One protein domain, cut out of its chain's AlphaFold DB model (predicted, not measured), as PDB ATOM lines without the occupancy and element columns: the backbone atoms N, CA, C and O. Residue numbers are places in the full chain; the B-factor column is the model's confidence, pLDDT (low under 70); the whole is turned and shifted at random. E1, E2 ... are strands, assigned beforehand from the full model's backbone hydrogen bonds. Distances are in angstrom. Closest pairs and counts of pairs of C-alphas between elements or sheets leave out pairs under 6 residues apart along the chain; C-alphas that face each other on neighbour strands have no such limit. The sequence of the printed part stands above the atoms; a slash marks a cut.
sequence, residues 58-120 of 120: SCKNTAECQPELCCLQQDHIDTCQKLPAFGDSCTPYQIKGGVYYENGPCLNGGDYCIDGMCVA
ATOM      1  N   SER A  58     218.950 316.324 300.286       96.81
ATOM      2  CA  SER A  58     218.180 315.167 300.743       96.81
ATOM      3  C   SER A  58     217.154 314.733 299.702       96.81
ATOM      4  O   SER A  58     216.356 315.554 299.248       96.81
ATOM      5  N   CYS A  59     217.106 313.447 299.375       95.94
ATOM      6  CA  CYS A  59     216.203 312.876 298.376       95.94
ATOM      7  C   CYS A  59     215.378 311.727 298.958       95.94
ATOM      8  O   CYS A  59     215.763 311.108 299.943       95.94
ATOM      9  N   LYS A  60     214.218 311.442 298.354       94.75
ATOM     10  CA  LYS A  60     213.439 310.224 298.661       94.75
ATOM     11  C   LYS A  60     213.577 309.141 297.599       94.75
ATOM     12  O   LYS A  60     213.237 307.988 297.846       94.75
ATOM     13  N   ASN A  61     213.958 309.538 296.391       94.88
ATOM     14  CA  ASN A  61     214.186 308.675 295.243       94.88
ATOM     15  C   ASN A  61     215.049 309.411 294.210       94.88
ATOM     16  O   ASN A  61     215.170 310.635 294.249       94.88
ATOM     17  N   THR A  62     215.608 308.662 293.260       94.25
ATOM     18  CA  THR A  62     216.451 309.213 292.185       94.25
ATOM     19  C   THR A  62     215.709 310.186 291.256       94.25
ATOM     20  O   THR A  62     216.337 311.087 290.716       94.25
ATOM     21  N   ALA A  63     214.382 310.089 291.105       93.12
ATOM     22  CA  ALA A  63     213.624 310.992 290.227       93.12
ATOM     23  C   ALA A  63     213.525 312.435 290.761       93.12
ATOM     24  O   ALA A  63     213.126 313.337 290.026       93.12
ATOM     25  N   GLU A  64     213.874 312.662 292.031       95.19
ATOM     26  CA  GLU A  64     214.000 314.004 292.605       95.19
ATOM     27  C   GLU A  64     215.348 314.660 292.286       95.19
ATOM     28  O   GLU A  64     215.460 315.873 292.439       95.19
ATOM     29  N   CYS A  65     216.359 313.892 291.875       95.94
ATOM     30  CA  CYS A  65     217.705 314.392 291.623       95.94
ATOM     31  C   CYS A  65     217.865 314.887 290.178       95.94
ATOM     32  O   CYS A  65     217.144 314.477 289.266       95.94
ATOM     33  N   GLN A  66     218.826 315.784 289.963       96.88
ATOM     34  CA  GLN A  66     219.230 316.218 288.627       96.88
ATOM     35  C   GLN A  66     219.726 315.041 287.769       96.88
ATOM     36  O   GLN A  66     220.111 314.001 288.312       96.88
ATOM     37  N   PRO A  67     219.739 315.191 286.429       93.69
ATOM     38  CA  PRO A  67     220.377 314.219 285.551       93.69
ATOM     39  C   PRO A  67     221.802 313.908 286.015       93.69
ATOM     40  O   PRO A  67     222.467 314.766 286.590       93.69
ATOM     41  N   GLU A  68     222.258 312.688 285.743       95.12
ATOM     42  CA  GLU A  68     223.586 312.192 286.141       95.12
ATOM     43  C   GLU A  68     223.777 311.956 287.655       95.12
ATOM     44  O   GLU A  68     224.865 311.583 288.100       95.12
ATOM     45  N   LEU A  69     222.719 312.130 288.456       96.56
ATOM     46  CA  LEU A  69     222.712 311.849 289.890       96.56
ATOM     47  C   LEU A  69     221.791 310.669 290.235       96.56
ATOM     48  O   LEU A  69     220.849 310.344 289.514       96.56
ATOM     49  N   CYS A  70     222.037 310.060 291.391       95.62
ATOM     50  CA  CYS A  70     221.176 309.068 292.019       95.62
ATOM     51  C   CYS A  70     220.993 309.363 293.505       95.62
ATOM     52  O   CYS A  70     221.796 310.059 294.123       95.62
ATOM     53  N   CYS A  71     219.917 308.841 294.081       97.31
ATOM     54  CA  CYS A  71     219.669 308.960 295.509       97.31
ATOM     55  C   CYS A  71     220.418 307.846 296.253       97.31
ATOM     56  O   CYS A  71     220.084 306.670 296.086       97.31
ATOM     57  N   LEU A  72     221.426 308.210 297.048       96.88
ATOM     58  CA  LEU A  72     222.251 307.284 297.822       96.88
ATOM     59  C   LEU A  72     221.978 307.417 299.312       96.88
ATOM     60  O   LEU A  72     221.974 308.523 299.851       96.88
ATOM     61  N   GLN A  73     221.813 306.274 299.965       96.31
ATOM     62  CA  GLN A  73     221.771 306.154 301.410       96.31
ATOM     63  C   GLN A  73     223.181 305.893 301.944       96.31
ATOM     64  O   GLN A  73     223.788 304.862 301.643       96.31
ATOM     65  N   GLN A  74     223.674 306.820 302.762       93.19
ATOM     66  CA  GLN A  74     224.923 306.706 303.515       93.19
ATOM     67  C   GLN A  74     224.643 307.134 304.959       93.19
ATOM     68  O   GLN A  74     224.007 308.162 305.181       93.19
ATOM     69  N   ASP A  75     225.036 306.315 305.938       91.56
ATOM     70  CA  ASP A  75     224.808 306.584 307.369       91.56
ATOM     71  C   ASP A  75     223.347 306.946 307.720       91.56
ATOM     72  O   ASP A  75     223.074 307.832 308.530       91.56
ATOM     73  N   HIS A  76     222.386 306.253 307.096       90.31
ATOM     74  CA  HIS A  76     220.937 306.489 307.229       90.31
ATOM     75  C   HIS A  76     220.428 307.840 306.693       90.31
ATOM     76  O   HIS A  76     219.298 308.233 306.998       90.31
ATOM     77  N   ILE A  77     221.224 308.540 305.884       94.75
ATOM     78  CA  ILE A  77     220.843 309.788 305.225       94.75
ATOM     79  C   ILE A  77     220.816 309.568 303.714       94.75
ATOM     80  O   ILE A  77     221.807 309.157 303.109       94.75
ATOM     81  N   ASP A  78     219.676 309.885 303.104       96.75
ATOM     82  CA  ASP A  78     219.465 309.760 301.665       96.75
ATOM     83  C   ASP A  78     219.777 311.101 300.988       96.75
ATOM     84  O   ASP A  78     219.096 312.103 301.242       96.75
ATOM     85  N   THR A  79     220.799 311.135 300.131       97.62
ATOM     86  CA  THR A  79     221.240 312.344 299.414       97.62
ATOM     87  C   THR A  79     221.465 312.092 297.929       97.62
ATOM     88  O   THR A  79     221.819 310.988 297.516       97.62
ATOM     89  N   CYS A  80     221.254 313.116 297.102       97.69
ATOM     90  CA  CYS A  80     221.600 313.044 295.689       97.69
ATOM     91  C   CYS A  80     223.125 313.035 295.533       97.69
ATOM     92  O   CYS A  80     223.808 313.949 295.991       97.69
ATOM     93  N   GLN A  81     223.660 312.025 294.865       97.31
ATOM     94  CA  GLN A  81     225.088 311.844 294.625       97.31
ATOM     95  C   GLN A  81     225.330 311.508 293.158       97.31
ATOM     96  O   GLN A  81     224.416 311.086 292.451       97.31
ATOM     97  N   LYS A  82     226.558 311.711 292.682       96.94
ATOM     98  CA  LYS A  82     226.914 311.402 291.292       96.94
ATOM     99  C   LYS A  82     226.773 309.910 291.008       96.94
ATOM    100  O   LYS A  82     227.124 309.084 291.847       96.94
ATOM    101  N   LEU A  83     226.286 309.585 289.815       96.00
ATOM    102  CA  LEU A  83     226.384 308.227 289.296       96.00
ATOM    103  C   LEU A  83     227.871 307.874 289.072       96.00
ATOM    104  O   LEU A  83     228.632 308.748 288.646       96.00
ATOM    105  N   PRO A  84     228.295 306.627 289.334       96.31
ATOM    106  CA  PRO A  84     229.650 306.170 289.056       96.31
ATOM    107  C   PRO A  84     229.907 306.155 287.547       96.31
ATOM    108  O   PRO A  84     229.053 305.721 286.765       96.31
ATOM    109  N   ALA A  85     231.072 306.637 287.128       95.81
ATOM    110  CA  ALA A  85     231.497 306.572 285.739       95.81
ATOM    111  C   ALA A  85     232.158 305.218 285.434       95.81
ATOM    112  O   ALA A  85     232.296 304.353 286.296       95.81
ATOM    113  N   PHE A  86     232.582 305.031 284.185       96.25
ATOM    114  CA  PHE A  86     233.355 303.862 283.781       96.25
ATOM    115  C   PHE A  86     234.575 303.651 284.696       96.25
ATOM    116  O   PHE A  86     235.379 304.563 284.890       96.25
ATOM    117  N   GLY A  87     234.727 302.435 285.220       96.12
ATOM    118  CA  GLY A  87     235.791 302.071 286.154       96.12
ATOM    119  C   GLY A  87     235.560 302.495 287.606       96.12
ATOM    120  O   GLY A  87     236.395 302.165 288.442       96.12
ATOM    121  N   ASP A  88     234.459 303.177 287.930       96.56
ATOM    122  CA  ASP A  88     234.098 303.479 289.316       96.56
ATOM    123  C   ASP A  88     233.277 302.345 289.943       96.56
ATOM    124  O   ASP A  88     232.672 301.513 289.254       96.56
ATOM    125  N   SER A  89     233.239 302.335 291.277       96.50
ATOM    126  CA  SER A  89     232.446 301.376 292.038       96.50
ATOM    127  C   SER A  89     230.949 301.620 291.880       96.50
ATOM    128  O   SER A  89     230.468 302.742 292.019       96.50
ATOM    129  N   CYS A  90     230.194 300.553 291.650       96.31
ATOM    130  CA  CYS A  90     228.756 300.606 291.416       96.31
ATOM    131  C   CYS A  90     228.001 299.569 292.243       96.31
ATOM    132  O   CYS A  90     228.565 298.631 292.807       96.31
ATOM    133  N   THR A  91     226.683 299.735 292.309       94.06
ATOM    134  CA  THR A  91     225.778 298.750 292.901       94.06
ATOM    135  C   THR A  91     224.626 298.459 291.939       94.06
ATOM    136  O   THR A  91     223.953 299.388 291.489       94.06
ATOM    137  N   PRO A  92     224.358 297.178 291.619       87.62
ATOM    138  CA  PRO A  92     223.339 296.819 290.631       87.62
ATOM    139  C   PRO A  92     221.906 296.899 291.175       87.62
ATOM    140  O   PRO A  92     220.955 296.932 290.394       87.62
ATOM    141  N   TYR A  93     221.723 296.910 292.500       88.06
ATOM    142  CA  TYR A  93     220.409 296.800 293.132       88.06
ATOM    143  C   TYR A  93     220.066 298.013 293.996       88.06
ATOM    144  O   TYR A  93     220.853 298.466 294.822       88.06
ATOM    145  N   GLN A  94     218.838 298.498 293.833       92.25
ATOM    146  CA  GLN A  94     218.244 299.521 294.692       92.25
ATOM    147  C   GLN A  94     217.672 298.903 295.981       92.25
ATOM    148  O   GLN A  94     217.142 297.793 295.964       92.25
ATOM    149  N   ILE A  95     217.692 299.663 297.078       89.94
ATOM    150  CA  ILE A  95     217.065 299.310 298.360       89.94
ATOM    151  C   ILE A  95     215.539 299.437 298.245       89.94
ATOM    152  O   ILE A  95     214.788 298.512 298.553       89.94
ATOM    153  N   LYS A  96     215.063 300.614 297.815       86.06
ATOM    154  CA  LYS A  96     213.636 300.945 297.706       86.06
ATOM    155  C   LYS A  96     213.432 302.156 296.810       86.06
ATOM    156  O   LYS A  96     214.088 303.171 296.993       86.06
ATOM    157  N   GLY A  97     212.470 302.073 295.890       85.19
ATOM    158  CA  GLY A  97     211.947 303.239 295.168       85.19
ATOM    159  C   GLY A  97     212.999 304.090 294.450       85.19
ATOM    160  O   GLY A  97     212.803 305.292 294.358       85.19
ATOM    161  N   GLY A  98     214.102 303.509 293.970       91.62
ATOM    162  CA  GLY A  98     215.188 304.257 293.331       91.62
ATOM    163  C   GLY A  98     216.225 304.848 294.288       91.62
ATOM    164  O   GLY A  98     216.882 305.806 293.896       91.62
ATOM    165  N   VAL A  99     216.349 304.340 295.518       96.19
ATOM    166  CA  VAL A  99     217.446 304.653 296.456       96.19
ATOM    167  C   VAL A  99     218.451 303.502 296.473       96.19
ATOM    168  O   VAL A  99     218.030 302.345 296.539       96.19
ATOM    169  N   TYR A 100     219.750 303.798 296.442       96.25
ATOM    170  CA  TYR A 100     220.833 302.804 296.456       96.25
ATOM    171  C   TYR A 100     221.680 302.915 297.730       96.25
ATOM    172  O   TYR A 100     221.705 303.963 298.370       96.25
ATOM    173  N   TYR A 101     222.342 301.824 298.116       94.62
ATOM    174  CA  TYR A 101     223.196 301.772 299.305       94.62
ATOM    175  C   TYR A 101     224.654 301.996 298.909       94.62
ATOM    176  O   TYR A 101     225.151 301.265 298.056       94.62
ATOM    177  N   GLU A 102     225.323 302.964 299.543       91.75
ATOM    178  CA  GLU A 102     226.737 303.344 299.340       91.75
ATOM    179  C   GLU A 102     227.124 303.827 297.929       91.75
ATOM    180  O   GLU A 102     227.688 304.917 297.826       91.75
ATOM    181  N   ASN A 103     226.803 303.080 296.866       95.25
ATOM    182  CA  ASN A 103     227.105 303.378 295.464       95.25
ATOM    183  C   ASN A 103     225.849 303.314 294.579       95.25
ATOM    184  O   ASN A 103     224.869 302.644 294.899       95.25
ATOM    185  N   GLY A 104     225.891 304.010 293.440       94.94
ATOM    186  CA  GLY A 104     224.800 304.057 292.463       94.94
ATOM    187  C   GLY A 104     224.963 303.078 291.293       94.94
ATOM    188  O   GLY A 104     225.975 302.378 291.200       94.94
ATOM    189  N   PRO A 105     223.984 303.032 290.374       95.25
ATOM    190  CA  PRO A 105     224.132 302.361 289.085       95.25
ATOM    191  C   PRO A 105     225.035 303.187 288.161       95.25
ATOM    192  O   PRO A 105     225.146 304.393 288.348       95.25
ATOM    193  N   CYS A 106     225.641 302.569 287.148       96.12
ATOM    194  CA  CYS A 106     226.539 303.262 286.222       96.12
ATOM    195  C   CYS A 106     225.863 304.446 285.513       96.12
ATOM    196  O   CYS A 106     224.690 304.381 285.142       96.12
ATOM    197  N   LEU A 107     226.620 305.533 285.327       95.38
ATOM    198  CA  LEU A 107     226.165 306.774 284.694       95.38
ATOM    199  C   LEU A 107     225.626 306.533 283.283       95.38
ATOM    200  O   LEU A 107     224.580 307.059 282.905       95.38
ATOM    201  N   ASN A 108     226.358 305.749 282.498       91.62
ATOM    202  CA  ASN A 108     225.966 305.410 281.146       91.62
ATOM    203  C   ASN A 108     225.011 304.213 281.176       91.62
ATOM    204  O   ASN A 108     225.366 303.142 281.653       91.62
ATOM    205  N   GLY A 109     223.809 304.374 280.618       82.19
ATOM    206  CA  GLY A 109     222.808 303.304 280.566       82.19
ATOM    207  C   GLY A 109     223.207 302.097 279.706       82.19
ATOM    208  O   GLY A 109     222.503 301.090 279.732       82.19
ATOM    209  N   GLY A 110     224.294 302.203 278.933       87.00
ATOM    210  CA  GLY A 110     224.912 301.078 278.228       87.00
ATOM    211  C   GLY A 110     225.960 300.316 279.043       87.00
ATOM    212  O   GLY A 110     226.287 299.197 278.662       87.00
ATOM    213  N   ASP A 111     226.459 300.894 280.138       92.25
ATOM    214  CA  ASP A 111     227.477 300.269 280.979       92.25
ATOM    215  C   ASP A 111     226.821 299.288 281.963       92.25
ATOM    216  O   ASP A 111     225.719 299.507 282.481       92.25
ATOM    217  N   TYR A 112     227.529 298.205 282.263       94.69
ATOM    218  CA  TYR A 112     227.111 297.174 283.198       94.69
ATOM    219  C   TYR A 112     227.890 297.286 284.503       94.69
ATOM    220  O   TYR A 112     229.094 297.534 284.513       94.69
ATOM    221  N   CYS A 113     227.203 297.039 285.618       95.56
ATOM    222  CA  CYS A 113     227.848 296.898 286.914       95.56
ATOM    223  C   CYS A 113     228.292 295.440 287.113       95.56
ATOM    224  O   CYS A 113     227.485 294.599 287.516       95.56
ATOM    225  N   ILE A 114     229.553 295.132 286.792       95.38
ATOM    226  CA  ILE A 114     230.137 293.784 286.881       95.38
ATOM    227  C   ILE A 114     231.192 293.777 287.984       95.38
ATOM    228  O   ILE A 114     232.054 294.648 288.022       95.38
ATOM    229  N   ASP A 115     231.097 292.819 288.909       94.75
ATOM    230  CA  ASP A 115     231.989 292.706 290.075       94.75
ATOM    231  C   ASP A 115     232.127 294.017 290.878       94.75
ATOM    232  O   ASP A 115     233.175 294.330 291.436       94.75
ATOM    233  N   GLY A 116     231.036 294.794 290.936       94.88
ATOM    234  CA  GLY A 116     230.983 296.074 291.644       94.88
ATOM    235  C   GLY A 116     231.663 297.229 290.911       94.88
ATOM    236  O   GLY A 116     231.907 298.252 291.540       94.88
ATOM    237  N   MET A 117     231.960 297.089 289.616       97.38
ATOM    238  CA  MET A 117     232.633 298.100 288.797       97.38
ATOM    239  C   MET A 117     231.864 298.373 287.504       97.38
ATOM    240  O   MET A 117     231.311 297.458 286.890       97.38
ATOM    241  N   CYS A 118     231.850 299.632 287.068       97.25
ATOM    242  CA  CYS A 118     231.249 299.999 285.789       97.25
ATOM    243  C   CYS A 118     232.148 299.616 284.614       97.25
ATOM    244  O   CYS A 118     233.292 300.066 284.522       97.25
ATOM    245  N   VAL A 119     231.607 298.809 283.705       96.19
ATOM    246  CA  VAL A 119     232.273 298.339 282.484       96.19
ATOM    247  C   VAL A 119     231.359 298.513 281.268       96.19
ATOM    248  O   VAL A 119     230.145 298.589 281.423       96.19
ATOM    249  N   ALA A 120     231.942 298.590 280.073       91.50
ATOM    250  CA  ALA A 120     231.228 298.787 278.806       91.50
ATOM    251  C   ALA A 120     230.698 297.475 278.204       91.50
ATOM    252  O   ALA A 120     231.298 296.412 278.488       91.50
TER     253      ALA A 120
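This is residues 58 to 120 of the 120 residues of the protein "Ixodegrin B" of Rhipicephalus zambeziensis (UniProt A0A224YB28). Little regular structure: a small twisted sheet, E2, E1, E4, E3, lies toward one end and a separate hairpin, E5 and E6, toward the other, with loops between. The printed part has 63 residues, 24 of them in six named strands, E1 to E6 in chain order; the class is all strand. The larger sheet is mixed, the smaller antiparallel. The whole is compact, with a radius of gyration of the C-alphas of 10.6 A and spans of 30 by 21 by 16 A.

E1, residues 69 to 74, and E2, residues 77 to 82, form a hairpin; N 72 and O 79, 2.8 A apart, are within hydrogen-bond range. E4, residues 99 to 101, is parallel to E1, with N 73 and O 100 at 2.8 A, and forms a hairpin with E3, residues 94 to 96, with N 95 and O 99 at 2.8 A. E5, residues 112 to 114, and E6, residues 117 to 119, form a hairpin, with N 112 and O 119 at 2.8 A, apart from the other strands.

E1, 14.7 A long, begins at C-alpha 69 (222.712, 311.849, 289.890); E2 is 15.3 A long. E6 ends at C-alpha 119 (232.273, 298.339, 282.484).

The printed part has no cut. The link from E2 to E3 is long. No printed residue is under 70 in pLDDT.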